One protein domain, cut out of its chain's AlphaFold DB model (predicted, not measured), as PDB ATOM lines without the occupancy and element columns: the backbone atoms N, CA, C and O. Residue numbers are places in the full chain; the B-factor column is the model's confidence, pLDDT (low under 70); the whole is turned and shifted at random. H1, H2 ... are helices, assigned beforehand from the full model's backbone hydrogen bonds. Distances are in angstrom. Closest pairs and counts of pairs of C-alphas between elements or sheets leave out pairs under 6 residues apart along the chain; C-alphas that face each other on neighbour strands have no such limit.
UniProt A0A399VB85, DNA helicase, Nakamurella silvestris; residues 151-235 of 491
ATOM      1  N   TYR A 151     -35.356  15.912  64.030       72.12
ATOM      2  CA  TYR A 151     -34.927  15.135  62.864       72.12
ATOM      3  C   TYR A 151     -34.014  13.966  63.246       72.12
ATOM      4  O   TYR A 151     -34.168  12.883  62.686       72.12
ATOM      5  N   GLN A 152     -33.121  14.137  64.223       68.25
ATOM      6  CA  GLN A 152     -32.275  13.046  64.720       68.25
ATOM      7  C   GLN A 152     -33.097  11.923  65.366       68.25
ATOM      8  O   GLN A 152     -32.817  10.749  65.126       68.25
ATOM      9  N   GLN A 153     -34.149  12.254  66.125       70.56
ATOM     10  CA  GLN A 153     -35.069  11.244  66.667       70.56
ATOM     11  C   GLN A 153     -35.807  10.481  65.559       70.56
ATOM     12  O   GLN A 153     -35.825   9.254  65.566       70.56
ATOM     13  N   GLN A 154     -36.348  11.189  64.564       74.00
ATOM     14  CA  GLN A 154     -37.027  10.554  63.426       74.00
ATOM     15  C   GLN A 154     -36.088   9.657  62.611       74.00
ATOM     16  O   GLN A 154     -36.495   8.602  62.126       74.00
ATOM     17  N   LEU A 155     -34.828  10.065  62.462       71.69
ATOM     18  CA  LEU A 155     -33.808   9.291  61.766       71.69
ATOM     19  C   LEU A 155     -33.470   8.003  62.532       71.69
ATOM     20  O   LEU A 155     -33.372   6.938  61.919       71.69
ATOM     21  N   ALA A 156     -33.379   8.062  63.863       69.62
ATOM     22  CA  ALA A 156     -33.193   6.881  64.706       69.62
ATOM     23  C   ALA A 156     -34.362   5.884  64.583       69.62
ATOM     24  O   ALA A 156     -34.127   4.684  64.411       69.62
ATOM     25  N   ASP A 157     -35.607   6.371  64.580       77.19
ATOM     26  CA  ASP A 157     -36.800   5.537  64.386       77.19
ATOM     27  C   ASP A 157     -36.814   4.868  63.001       77.19
ATOM     28  O   ASP A 157     -37.145   3.688  62.869       77.19
ATOM     29  N   GLN A 158     -36.396   5.588  61.955       73.69
ATOM     30  CA  GLN A 158     -36.275   5.037  60.602       73.69
ATOM     31  C   GLN A 158     -35.183   3.963  60.503       73.69
ATOM     32  O   GLN A 158     -35.403   2.931  59.866       73.69
ATOM     33  N   ILE A 159     -34.024   4.165  61.142       71.44
ATOM     34  CA  ILE A 159     -32.963   3.147  61.215       71.44
ATOM     35  C   ILE A 159     -33.484   1.890  61.919       71.44
ATOM     36  O   ILE A 159     -33.243   0.778  61.437       71.44
ATOM     37  N   LEU A 160     -34.217   2.054  63.025       75.50
ATOM     38  CA  LEU A 160     -34.804   0.945  63.770       75.50
ATOM     39  C   LEU A 160     -35.830   0.181  62.924       75.50
ATOM     40  O   LEU A 160     -35.735  -1.039  62.824       75.50
ATOM     41  N   TYR A 161     -36.739   0.874  62.240       79.81
ATOM     42  CA  TYR A 161     -37.712   0.236  61.350       79.81
ATOM     43  C   TYR A 161     -37.032  -0.528  60.208       79.81
ATOM     44  O   TYR A 161     -37.367  -1.671  59.910       79.81
ATOM     45  N   LEU A 162     -36.004   0.062  59.588       75.69
ATOM     46  CA  LEU A 162     -35.229  -0.632  58.562       75.69
ATOM     47  C   LEU A 162     -34.500  -1.860  59.134       75.69
ATOM     48  O   LEU A 162     -34.262  -2.814  58.389       75.69
ATOM     49  N   SER A 163     -34.118  -1.850  60.422       72.12
ATOM     50  CA  SER A 163     -33.395  -2.944  61.096       72.12
ATOM     51  C   SER A 163     -34.152  -4.272  61.087       72.12
ATOM     52  O   SER A 163     -33.511  -5.315  60.980       72.12
ATOM     53  N   GLU A 164     -35.484  -4.222  61.047       80.38
ATOM     54  CA  GLU A 164     -36.370  -5.391  60.985       80.38
ATOM     55  C   GLU A 164     -36.242  -6.170  59.665       80.38
ATOM     56  O   GLU A 164     -36.583  -7.351  59.589       80.38
ATOM     57  N   PHE A 165     -35.702  -5.536  58.620       77.31
ATOM     58  CA  PHE A 165     -35.587  -6.110  57.285       77.31
ATOM     59  C   PHE A 165     -34.122  -6.413  56.926       77.31
ATOM     60  O   PHE A 165     -33.253  -5.535  56.944       77.31
ATOM     61  N   GLY A 166     -33.851  -7.667  56.547       74.75
ATOM     62  CA  GLY A 166     -32.520  -8.175  56.175       74.75
ATOM     63  C   GLY A 166     -32.220  -8.195  54.669       74.75
ATOM     64  O   GLY A 166     -31.376  -8.972  54.230       74.75
ATOM     65  N   ASN A 167     -32.926  -7.405  53.854       80.81
ATOM     66  CA  ASN A 167     -32.750  -7.394  52.396       80.81
ATOM     67  C   ASN A 167     -31.709  -6.349  51.930       80.81
ATOM     68  O   ASN A 167     -31.325  -5.446  52.677       80.81
ATOM     69  N   LYS A 168     -31.241  -6.473  50.676       81.94
ATOM     70  CA  LYS A 168     -30.195  -5.603  50.097       81.94
ATOM     71  C   LYS A 168     -30.568  -4.114  50.139       81.94
ATOM     72  O   LYS A 168     -29.731  -3.311  50.540       81.94
ATOM     73  N   ILE A 169     -31.816  -3.773  49.808       80.62
ATOM     74  CA  ILE A 169     -32.318  -2.388  49.781       80.62
ATOM     75  C   ILE A 169     -32.314  -1.797  51.194       80.62
ATOM     76  O   ILE A 169     -31.758  -0.725  51.411       80.62
ATOM     77  N   SER A 170     -32.862  -2.515  52.178       81.31
ATOM     78  CA  SER A 170     -32.888  -2.079  53.578       81.31
ATOM     79  C   SER A 170     -31.481  -1.899  54.151       81.31
ATOM     80  O   SER A 170     -31.247  -0.950  54.893       81.31
ATOM     81  N   ASN A 171     -30.523  -2.754  53.786       81.69
ATOM     82  CA  ASN A 171     -29.131  -2.618  54.225       81.69
ATOM     83  C   ASN A 171     -28.412  -1.426  53.570       81.69
ATOM     84  O   ASN A 171     -27.657  -0.731  54.249       81.69
ATOM     85  N   GLN A 172     -28.666  -1.154  52.287       81.38
ATOM     86  CA  GLN A 172     -28.142   0.037  51.611       81.38
ATOM     87  C   GLN A 172     -28.750   1.323  52.183       81.38
ATOM     88  O   GLN A 172     -28.010   2.252  52.498       81.38
ATOM     89  N   LEU A 173     -30.066   1.350  52.420       79.38
ATOM     90  CA  LEU A 173     -30.740   2.482  53.058       79.38
ATOM     91  C   LEU A 173     -30.195   2.745  54.466       79.38
ATOM     92  O   LEU A 173     -29.886   3.888  54.775       79.38
ATOM     93  N   LYS A 174     -29.990   1.710  55.296       79.06
ATOM     94  CA  LYS A 174     -29.342   1.865  56.616       79.06
ATOM     95  C   LYS A 174     -27.971   2.512  56.505       79.06
ATOM     96  O   LYS A 174     -27.666   3.410  57.280       79.06
ATOM     97  N   LYS A 175     -27.149   2.054  55.554       80.31
ATOM     98  CA  LYS A 175     -25.799   2.582  55.346       80.31
ATOM     99  C   LYS A 175     -25.849   4.071  55.011       80.31
ATOM    100  O   LYS A 175     -25.182   4.845  55.689       80.31
ATOM    101  N   ILE A 176     -26.687   4.461  54.051       77.56
ATOM    102  CA  ILE A 176     -26.860   5.864  53.656       77.56
ATOM    103  C   ILE A 176     -27.353   6.690  54.848       77.56
ATOM    104  O   ILE A 176     -26.729   7.682  55.197       77.56
ATOM    105  N   VAL A 177     -28.416   6.244  55.527       75.12
ATOM    106  CA  VAL A 177     -29.027   6.966  56.656       75.12
ATOM    107  C   VAL A 177     -28.059   7.101  57.842       75.12
ATOM    108  O   VAL A 177     -28.025   8.145  58.482       75.12
ATOM    109  N   SER A 178     -27.205   6.103  58.097       73.38
ATOM    110  CA  SER A 178     -26.177   6.158  59.150       73.38
ATOM    111  C   SER A 178     -25.005   7.107  58.858       73.38
ATOM    112  O   SER A 178     -24.249   7.436  59.764       73.38
ATOM    113  N   GLN A 179     -24.836   7.537  57.603       71.19
ATOM    114  CA  GLN A 179     -23.757   8.434  57.169       71.19
ATOM    115  C   GLN A 179     -24.184   9.913  57.131       71.19
ATOM    116  O   GLN A 179     -23.337  10.790  56.958       71.19
ATOM    117  N   VAL A 180     -25.476  10.194  57.349       64.62
ATOM    118  CA  VAL A 180     -26.085  11.537  57.280       64.62
ATOM    119  C   VAL A 180     -25.561  12.503  58.356       64.62
ATOM    120  O   VAL A 180     -25.631  13.709  58.155       64.62
ATOM    121  N   ASP A 181     -24.978  12.005  59.454       56.50
ATOM    122  CA  ASP A 181     -24.394  12.840  60.525       56.50
ATOM    123  C   ASP A 181     -22.994  13.402  60.195       56.50
ATOM    124  O   ASP A 181     -22.440  14.183  60.969       56.50
ATOM    125  N   SER A 182     -22.390  13.022  59.063       55.22
ATOM    126  CA  SER A 182     -21.131  13.621  58.608       55.22
ATOM    127  C   SER A 182     -21.416  14.819  57.697       55.22
ATOM    128  O   SER A 182     -22.200  14.700  56.761       55.22
ATOM    129  N   ASP A 183     -20.765  15.963  57.945       53.50
ATOM    130  CA  ASP A 183     -20.901  17.247  57.217       53.50
ATOM    131  C   ASP A 183     -20.601  17.186  55.691       53.50
ATOM    132  O   ASP A 183     -20.457  18.212  55.024       53.50
ATOM    133  N   SER A 184     -20.502  15.995  55.104       54.81
ATOM    134  CA  SER A 184     -20.218  15.748  53.695       54.81
ATOM    135  C   SER A 184     -21.098  14.625  53.141       54.81
ATOM    136  O   SER A 184     -20.621  13.521  52.883       54.81
ATOM    137  N   LEU A 185     -22.386  14.898  52.928       54.75
ATOM    138  CA  LEU A 185     -23.153  14.134  51.942       54.75
ATOM    139  C   LEU A 185     -22.816  14.703  50.561       54.75
ATOM    140  O   LEU A 185     -23.082  15.877  50.289       54.75
ATOM    141  N   TYR A 186     -22.204  13.898  49.697       62.72
ATOM    142  CA  TYR A 186     -21.970  14.267  48.309       62.72
ATOM    143  C   TYR A 186     -23.285  14.087  47.520       62.72
ATOM    144  O   TYR A 186     -24.199  13.364  47.919       62.72
ATOM    145  N   GLU A 187     -23.432  14.746  46.365       66.69
ATOM    146  CA  GLU A 187     -24.624  14.590  45.499       66.69
ATOM    147  C   GLU A 187     -24.909  13.120  45.122       66.69
ATOM    148  O   GLU A 187     -26.039  12.756  44.788       66.69
ATOM    149  N   ASN A 188     -23.888  12.263  45.201       70.06
ATOM    150  CA  ASN A 188     -23.965  10.848  44.874       70.06
ATOM    151  C   ASN A 188     -24.816  10.046  45.873       70.06
ATOM    152  O   ASN A 188     -25.651   9.262  45.421       70.06
ATOM    153  N   GLU A 189     -24.680  10.247  47.190       74.06
ATOM    154  CA  GLU A 189     -25.478   9.506  48.183       74.06
ATOM    155  C   GLU A 189     -26.971   9.871  48.105       74.06
ATOM    156  O   GLU A 189     -27.838   9.002  48.222       74.06
ATOM    157  N   PHE A 190     -27.295  11.142  47.830       72.94
ATOM    158  CA  PHE A 190     -28.679  11.576  47.599       72.94
ATOM    159  C   PHE A 190     -29.283  10.950  46.341       72.94
ATOM    160  O   PHE A 190     -30.462  10.583  46.329       72.94
ATOM    161  N   ARG A 191     -28.483  10.812  45.279       78.38
ATOM    162  CA  ARG A 191     -28.912  10.160  44.040       78.38
ATOM    163  C   ARG A 191     -29.173   8.672  44.258       78.38
ATOM    164  O   ARG A 191     -30.215   8.181  43.830       78.38
ATOM    165  N   GLU A 192     -28.281   7.990  44.974       81.94
ATOM    166  CA  GLU A 192     -28.448   6.580  45.344       81.94
ATOM    167  C   GLU A 192     -29.710   6.379  46.200       81.94
ATOM    168  O   GLU A 192     -30.522   5.501  45.908       81.94
ATOM    169  N   TYR A 193     -29.946   7.245  47.189       81.00
ATOM    170  CA  TYR A 193     -31.162   7.219  48.005       81.00
ATOM    171  C   TYR A 193     -32.438   7.403  47.166       81.00
ATOM    172  O   TYR A 193     -33.397   6.640  47.305       81.00
ATOM    173  N   ALA A 194     -32.448   8.382  46.257       79.19
ATOM    174  CA  ALA A 194     -33.582   8.629  45.373       79.19
ATOM    175  C   ALA A 194     -33.860   7.441  44.434       79.19
ATOM    176  O   ALA A 194     -35.021   7.108  44.186       79.19
ATOM    177  N   ASP A 195     -32.818   6.778  43.934       84.88
ATOM    178  CA  ASP A 195     -32.969   5.603  43.078       84.88
ATOM    179  C   ASP A 195     -33.462   4.376  43.862       84.88
ATOM    180  O   ASP A 195     -34.331   3.652  43.367       84.88
ATOM    181  N   LEU A 196     -33.029   4.185  45.114       85.00
ATOM    182  CA  LEU A 196     -33.582   3.154  46.003       85.00
ATOM    183  C   LEU A 196     -35.070   3.393  46.306       85.00
ATOM    184  O   LEU A 196     -35.862   2.447  46.289       85.00
ATOM    185  N   LEU A 197     -35.489   4.646  46.518       81.12
ATOM    186  CA  LEU A 197     -36.907   4.981  46.690       81.12
ATOM    187  C   LEU A 197     -37.735   4.680  45.435       81.12
ATOM    188  O   LEU A 197     -38.841   4.150  45.546       81.12
ATOM    189  N   LYS A 198     -37.203   4.962  44.238       85.19
ATOM    190  CA  LYS A 198     -37.863   4.582  42.978       85.19
ATOM    191  C   LYS A 198     -38.001   3.067  42.850       85.19
ATOM    192  O   LYS A 198     -39.061   2.598  42.443       85.19
ATOM    193  N   GLN A 199     -36.973   2.302  43.221       84.56
ATOM    194  CA  GLN A 199     -37.043   0.837  43.224       84.56
ATOM    195  C   GLN A 199     -38.115   0.326  44.191       84.56
ATOM    196  O   GLN A 199     -38.907  -0.532  43.814       84.56
ATOM    197  N   LEU A 200     -38.206   0.878  45.405       83.88
ATOM    198  CA  LEU A 200     -39.258   0.517  46.362       83.88
ATOM    199  C   LEU A 200     -40.660   0.860  45.846       83.88
ATOM    200  O   LEU A 200     -41.583   0.060  45.996       83.88
ATOM    201  N   ALA A 201     -40.823   2.020  45.209       83.19
ATOM    202  CA  ALA A 201     -42.083   2.396  44.579       83.19
ATOM    203  C   ALA A 201     -42.454   1.439  43.435       83.19
ATOM    204  O   ALA A 201     -43.613   1.041  43.320       83.19
ATOM    205  N   HIS A 202     -41.474   1.017  42.632       87.44
ATOM    206  CA  HIS A 202     -41.675   0.025  41.581       87.44
ATOM    207  C   HIS A 202     -42.075  -1.345  42.151       87.44
ATOM    208  O   HIS A 202     -43.074  -1.909  41.714       87.44
ATOM    209  N   LEU A 203     -41.374  -1.836  43.180       85.19
ATOM    210  CA  LEU A 203     -41.716  -3.088  43.869       85.19
ATOM    211  C   LEU A 203     -43.121  -3.044  44.475       85.19
ATOM    212  O   LEU A 203     -43.864  -4.015  44.370       85.19
ATOM    213  N   LYS A 204     -43.519  -1.904  45.052       85.06
ATOM    214  CA  LYS A 204     -44.891  -1.685  45.525       85.06
ATOM    215  C   LYS A 204     -45.905  -1.747  44.377       85.06
ATOM    216  O   LYS A 204     -46.999  -2.269  44.570       85.06
ATOM    217  N   GLY A 205     -45.555  -1.254  43.191       88.19
ATOM    218  CA  GLY A 205     -46.383  -1.385  41.988       88.19
ATOM    219  C   GLY A 205     -46.604  -2.838  41.550       88.19
ATOM    220  O   GLY A 205     -47.680  -3.159  41.062       88.19
ATOM    221  N   LEU A 206     -45.637  -3.725  41.798       91.44
ATOM    222  CA  LEU A 206     -45.697  -5.156  41.459       91.44
ATOM    223  C   LEU A 206     -46.401  -6.022  42.521       91.44
ATOM    224  O   LEU A 206     -46.373  -7.249  42.435       91.44
ATOM    225  N   THR A 207     -47.027  -5.422  43.540       90.19
ATOM    226  CA  THR A 207     -47.646  -6.175  44.651       90.19
ATOM    227  C   THR A 207     -48.693  -7.185  44.161       90.19
ATOM    228  O   THR A 207     -48.732  -8.310  44.655       90.19
ATOM    229  N   GLU A 208     -49.516  -6.821  43.172       91.12
ATOM    230  CA  GLU A 208     -50.525  -7.733  42.612       91.12
ATOM    231  C   GLU A 208     -49.900  -8.926  41.879       91.12
ATOM    232  O   GLU A 208     -50.403 -10.049  41.982       91.12
ATOM    233  N   ASP A 209     -48.784  -8.711  41.179       90.50
ATOM    234  CA  ASP A 209     -48.059  -9.775  40.487       90.50
ATOM    235  C   ASP A 209     -47.409 -10.735  41.491       90.50
ATOM    236  O   ASP A 209     -47.542 -11.953  41.350       90.50
ATOM    237  N   PHE A 210     -46.794 -10.212  42.561       89.25
ATOM    238  CA  PHE A 210     -46.263 -11.038  43.651       89.25
ATOM    239  C   PHE A 210     -47.352 -11.896  44.307       89.25
ATOM    240  O   PHE A 210     -47.145 -13.092  44.527       89.25
ATOM    241  N   GLU A 211     -48.528 -11.324  44.579       91.12
ATOM    242  CA  GLU A 211     -49.661 -12.083  45.122       91.12
ATOM    243  C   GLU A 211     -50.167 -13.145  44.136       91.12
ATOM    244  O   GLU A 211     -50.466 -14.273  44.535       91.12
ATOM    245  N   ARG A 212     -50.196 -12.853  42.832       91.12
ATOM    246  CA  ARG A 212     -50.583 -13.836  41.808       91.12
ATOM    247  C   ARG A 212     -49.638 -15.039  41.782       91.12
ATOM    248  O   ARG A 212     -50.112 -16.177  41.776       91.12
ATOM    249  N   VAL A 213     -48.326 -14.802  41.797       89.81
ATOM    250  CA  VAL A 213     -47.301 -15.862  41.820       89.81
ATOM    251  C   VAL A 213     -47.418 -16.695  43.101       89.81
ATOM    252  O   VAL A 213     -47.420 -17.927  43.056       89.81
ATOM    253  N   LYS A 214     -47.619 -16.039  44.248       91.06
ATOM    254  CA  LYS A 214     -47.819 -16.703  45.541       91.06
ATOM    255  C   LYS A 214     -49.071 -17.585  45.559       91.06
ATOM    256  O   LYS A 214     -49.008 -18.735  45.992       91.06
ATOM    257  N   LEU A 215     -50.198 -17.093  45.043       92.69
ATOM    258  CA  LEU A 215     -51.430 -17.878  44.917       92.69
ATOM    259  C   LEU A 215     -51.260 -19.077  43.975       92.69
ATOM    260  O   LEU A 215     -51.796 -20.151  44.254       92.69
ATOM    261  N   ALA A 216     -50.515 -18.922  42.878       88.44
ATOM    262  CA  ALA A 216     -50.202 -20.024  41.973       88.44
ATOM    263  C   ALA A 216     -49.358 -21.109  42.667       88.44
ATOM    264  O   ALA A 216     -49.701 -22.288  42.586       88.44
ATOM    265  N   SER A 217     -48.327 -20.715  43.425       90.62
ATOM    266  CA  SER A 217     -47.518 -21.634  44.238       90.62
ATOM    267  C   SER A 217     -48.372 -22.417  45.250       90.62
ATOM    268  O   SER A 217     -48.265 -23.641  45.336       90.62
ATOM    269  N   ILE A 218     -49.303 -21.751  45.947       91.00
ATOM    270  CA  ILE A 218     -50.226 -22.412  46.889       91.00
ATOM    271  C   ILE A 218     -51.109 -23.445  46.177       91.00
ATOM    272  O   ILE A 218     -51.285 -24.554  46.674       91.00
ATOM    273  N   LYS A 219     -51.660 -23.114  45.005       89.75
ATOM    274  CA  LYS A 219     -52.483 -24.067  44.243       89.75
ATOM    275  C   LYS A 219     -51.674 -25.280  43.785       89.75
ATOM    276  O   LYS A 219     -52.182 -26.395  43.822       89.75
ATOM    277  N   LEU A 220     -50.420 -25.081  43.381       85.50
ATOM    278  CA  LEU A 220     -49.543 -26.168  42.946       85.50
ATOM    279  C   LEU A 220     -49.104 -27.068  44.103       85.50
ATOM    280  O   LEU A 220     -49.045 -28.283  43.922       85.50
ATOM    281  N   SER A 221     -48.863 -26.516  45.295       87.56
ATOM    282  CA  SER A 221     -48.475 -27.309  46.471       87.56
ATOM    283  C   SER A 221     -49.594 -28.213  47.000       87.56
ATOM    284  O   SER A 221     -49.318 -29.226  47.636       87.56
ATOM    285  N   GLN A 222     -50.857 -27.902  46.683       88.12
ATOM    286  CA  GLN A 222     -52.012 -28.771  46.949       88.12
ATOM    287  C   GLN A 222     -52.098 -29.977  45.994       88.12
ATOM    288  O   GLN A 222     -52.976 -30.826  46.140       88.12
ATOM    289  N   THR A 223     -51.198 -30.062  45.013       83.06
ATOM    290  CA  THR A 223     -51.082 -31.178  44.067       83.06
ATOM    291  C   THR A 223     -49.746 -31.909  44.257       83.06
ATOM    292  O   THR A 223     -48.931 -31.540  45.097       83.06
ATOM    293  N   ASN A 224     -49.461 -32.921  43.433       76.12
ATOM    294  CA  ASN A 224     -48.159 -33.605  43.441       76.12
ATOM    295  C   ASN A 224     -47.010 -32.781  42.809       76.12
ATOM    296  O   ASN A 224     -45.902 -33.294  42.661       76.12
ATOM    297  N   ALA A 225     -47.238 -31.514  42.444       77.19
ATOM    298  CA  ALA A 225     -46.256 -30.631  41.808       77.19
ATOM    299  C   ALA A 225     -45.449 -29.792  42.825       77.19
ATOM    300  O   ALA A 225     -45.306 -28.577  42.677       77.19
ATOM    301  N   LEU A 226     -44.906 -30.433  43.869       81.94
ATOM    302  CA  LEU A 226     -44.202 -29.746  44.965       81.94
ATOM    303  C   LEU A 226     -42.946 -28.994  44.499       81.94
ATOM    304  O   LEU A 226     -42.727 -27.862  44.921       81.94
ATOM    305  N   LEU A 227     -42.152 -29.594  43.608       82.00
ATOM    306  CA  LEU A 227     -40.957 -28.944  43.058       82.00
ATOM    307  C   LEU A 227     -41.337 -27.683  42.274       82.00
ATOM    308  O   LEU A 227     -40.853 -26.603  42.583       82.00
ATOM    309  N   LEU A 228     -42.323 -27.794  41.379       80.81
ATOM    310  CA  LEU A 228     -42.820 -26.665  40.594       80.81
ATOM    311  C   LEU A 228     -43.386 -25.540  41.477       80.81
ATOM    312  O   LEU A 228     -43.179 -24.363  41.193       80.81
ATOM    313  N   SER A 229     -44.072 -25.891  42.571       86.75
ATOM    314  CA  SER A 229     -44.603 -24.905  43.522       86.75
ATOM    315  C   SER A 229     -43.507 -24.063  44.181       86.75
ATOM    316  O   SER A 229     -43.736 -22.891  44.486       86.75
ATOM    317  N   LYS A 230     -42.321 -24.651  44.373       86.38
ATOM    318  CA  LYS A 230     -41.146 -23.984  44.927       86.38
ATOM    319  C   LYS A 230     -40.407 -23.191  43.848       86.38
ATOM    320  O   LYS A 230     -40.098 -22.022  44.057       86.38
ATOM    321  N   ASP A 231     -40.192 -23.803  42.689       85.19
ATOM    322  CA  ASP A 231     -39.402 -23.233  41.597       85.19
ATOM    323  C   ASP A 231     -39.994 -21.914  41.081       85.19
ATOM    324  O   ASP A 231     -39.250 -20.963  40.858       85.19
ATOM    325  N   ILE A 232     -41.325 -21.800  41.008       86.25
ATOM    326  CA  ILE A 232     -42.029 -20.564  40.613       86.25
ATOM    327  C   ILE A 232     -41.744 -19.371  41.552       86.25
ATOM    328  O   ILE A 232     -41.902 -18.222  41.142       86.25
ATOM    329  N   LEU A 233     -41.336 -19.612  42.803       86.56
ATOM    330  CA  LEU A 233     -40.998 -18.554  43.764       86.56
ATOM    331  C   LEU A 233     -39.509 -18.192  43.770       86.56
ATOM    332  O   LEU A 233     -39.158 -17.076  44.153       86.56
ATOM    333  N   GLU A 234     -38.636 -19.131  43.408       84.19
ATOM    334  CA  GLU A 234     -37.188 -19.013  43.622       84.19
ATOM    335  C   GLU A 234     -36.396 -18.807  42.329       84.19
ATOM    336  O   GLU A 234     -35.346 -18.159  42.352       84.19
ATOM    337  N   ILE A 235     -36.873 -19.351  41.209       81.81
ATOM    338  CA  ILE A 235     -36.150 -19.332  39.941       81.81
ATOM    339  C   ILE A 235     -36.644 -18.137  39.115       81.81
ATOM    340  O   ILE A 235     -37.827 -18.061  38.786       81.81
TER     341      ILE A 235
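AT A GLANCE: This is residues 151 to 235 of the 491 residues of the protein "DNA helicase" of Nakamurella silvestris (UniProt A0A399VB85). The longest helix, H3, makes much of the length of a long, slender model with a helical lobe at each end: near its first residues the helical hairpin of H1 and H2 packs on it through H2, and past its last residues comes a separate hairpin in which H5 folds back beside H4. The two lobes are joined only through the chain where H3 passes into H4, and residues 201 to 209 stand free there. The printed part has 85 residues with five named helices, H1 to H5 in chain order, and no named strand; the class is all helix. It is only just extended, close to loose, with a radius of gyration of the C-alphas of 18.2 A, and its outline is a rod spanning 59 by 22 by 18 A.

IN THESE COORDINATES: H3, residues 187 to 205, is 27.2 A from first to last C-alpha, and C-alpha 187 is at (-24.624, 14.590, 45.499). Before it come H1, residues 151 to 163, 18.2 A long with C-alpha 151 at (-34.927, 15.135, 62.864), and H2, residues 168 to 179, 17.0 A long. After it come H4, residues 207 to 221, 21.2 A long, and H5, residues 226 to 234, 12.9 A long, which ends with C-alpha 234 at (-37.188, -19.013, 43.622).

HOW THE PARTS SIT: H3 touches H2 with residues 189 to 196 alone, and their closest C-alphas, those of Ile 176 and Glu 189, are 6.7 A apart. The two form a helical hairpin, running opposite ways at a shallow tilt of 33 degrees, only just short of steep. H2 also touches H1 in a helical hairpin, opposite ways at a shallow tilt of 26 degrees; the closest C-alphas, those of Leu 162 and Ser 170, are 5.7 A apart. H1 and H3 are apart. H3 and H4 meet only through their link. H4 and H5 touch as a third helical hairpin, opposite ways at a shallow tilt of 17 degrees, with the closest C-alphas, those of Ser 217 and Ser 229, 4.4 A apart. H5 is apart from H1, H2 and H3. In H1, H2, H3 and H4 every O i to N i+4 pair is within hydrogen-bond range; in H5 4 of 5 are.

THE WHOLE: The two C-alphas farthest apart, those of Asp 183 and Asn 224, are 59.3 A from each other. The printed part has no cut and no long link: the link from H2 to H3 is short, with 7 residues, and the other three are tight. The mean pLDDT of the printed part is 79.5, and it is under 70 at residues 152, 156 and 180 to 187.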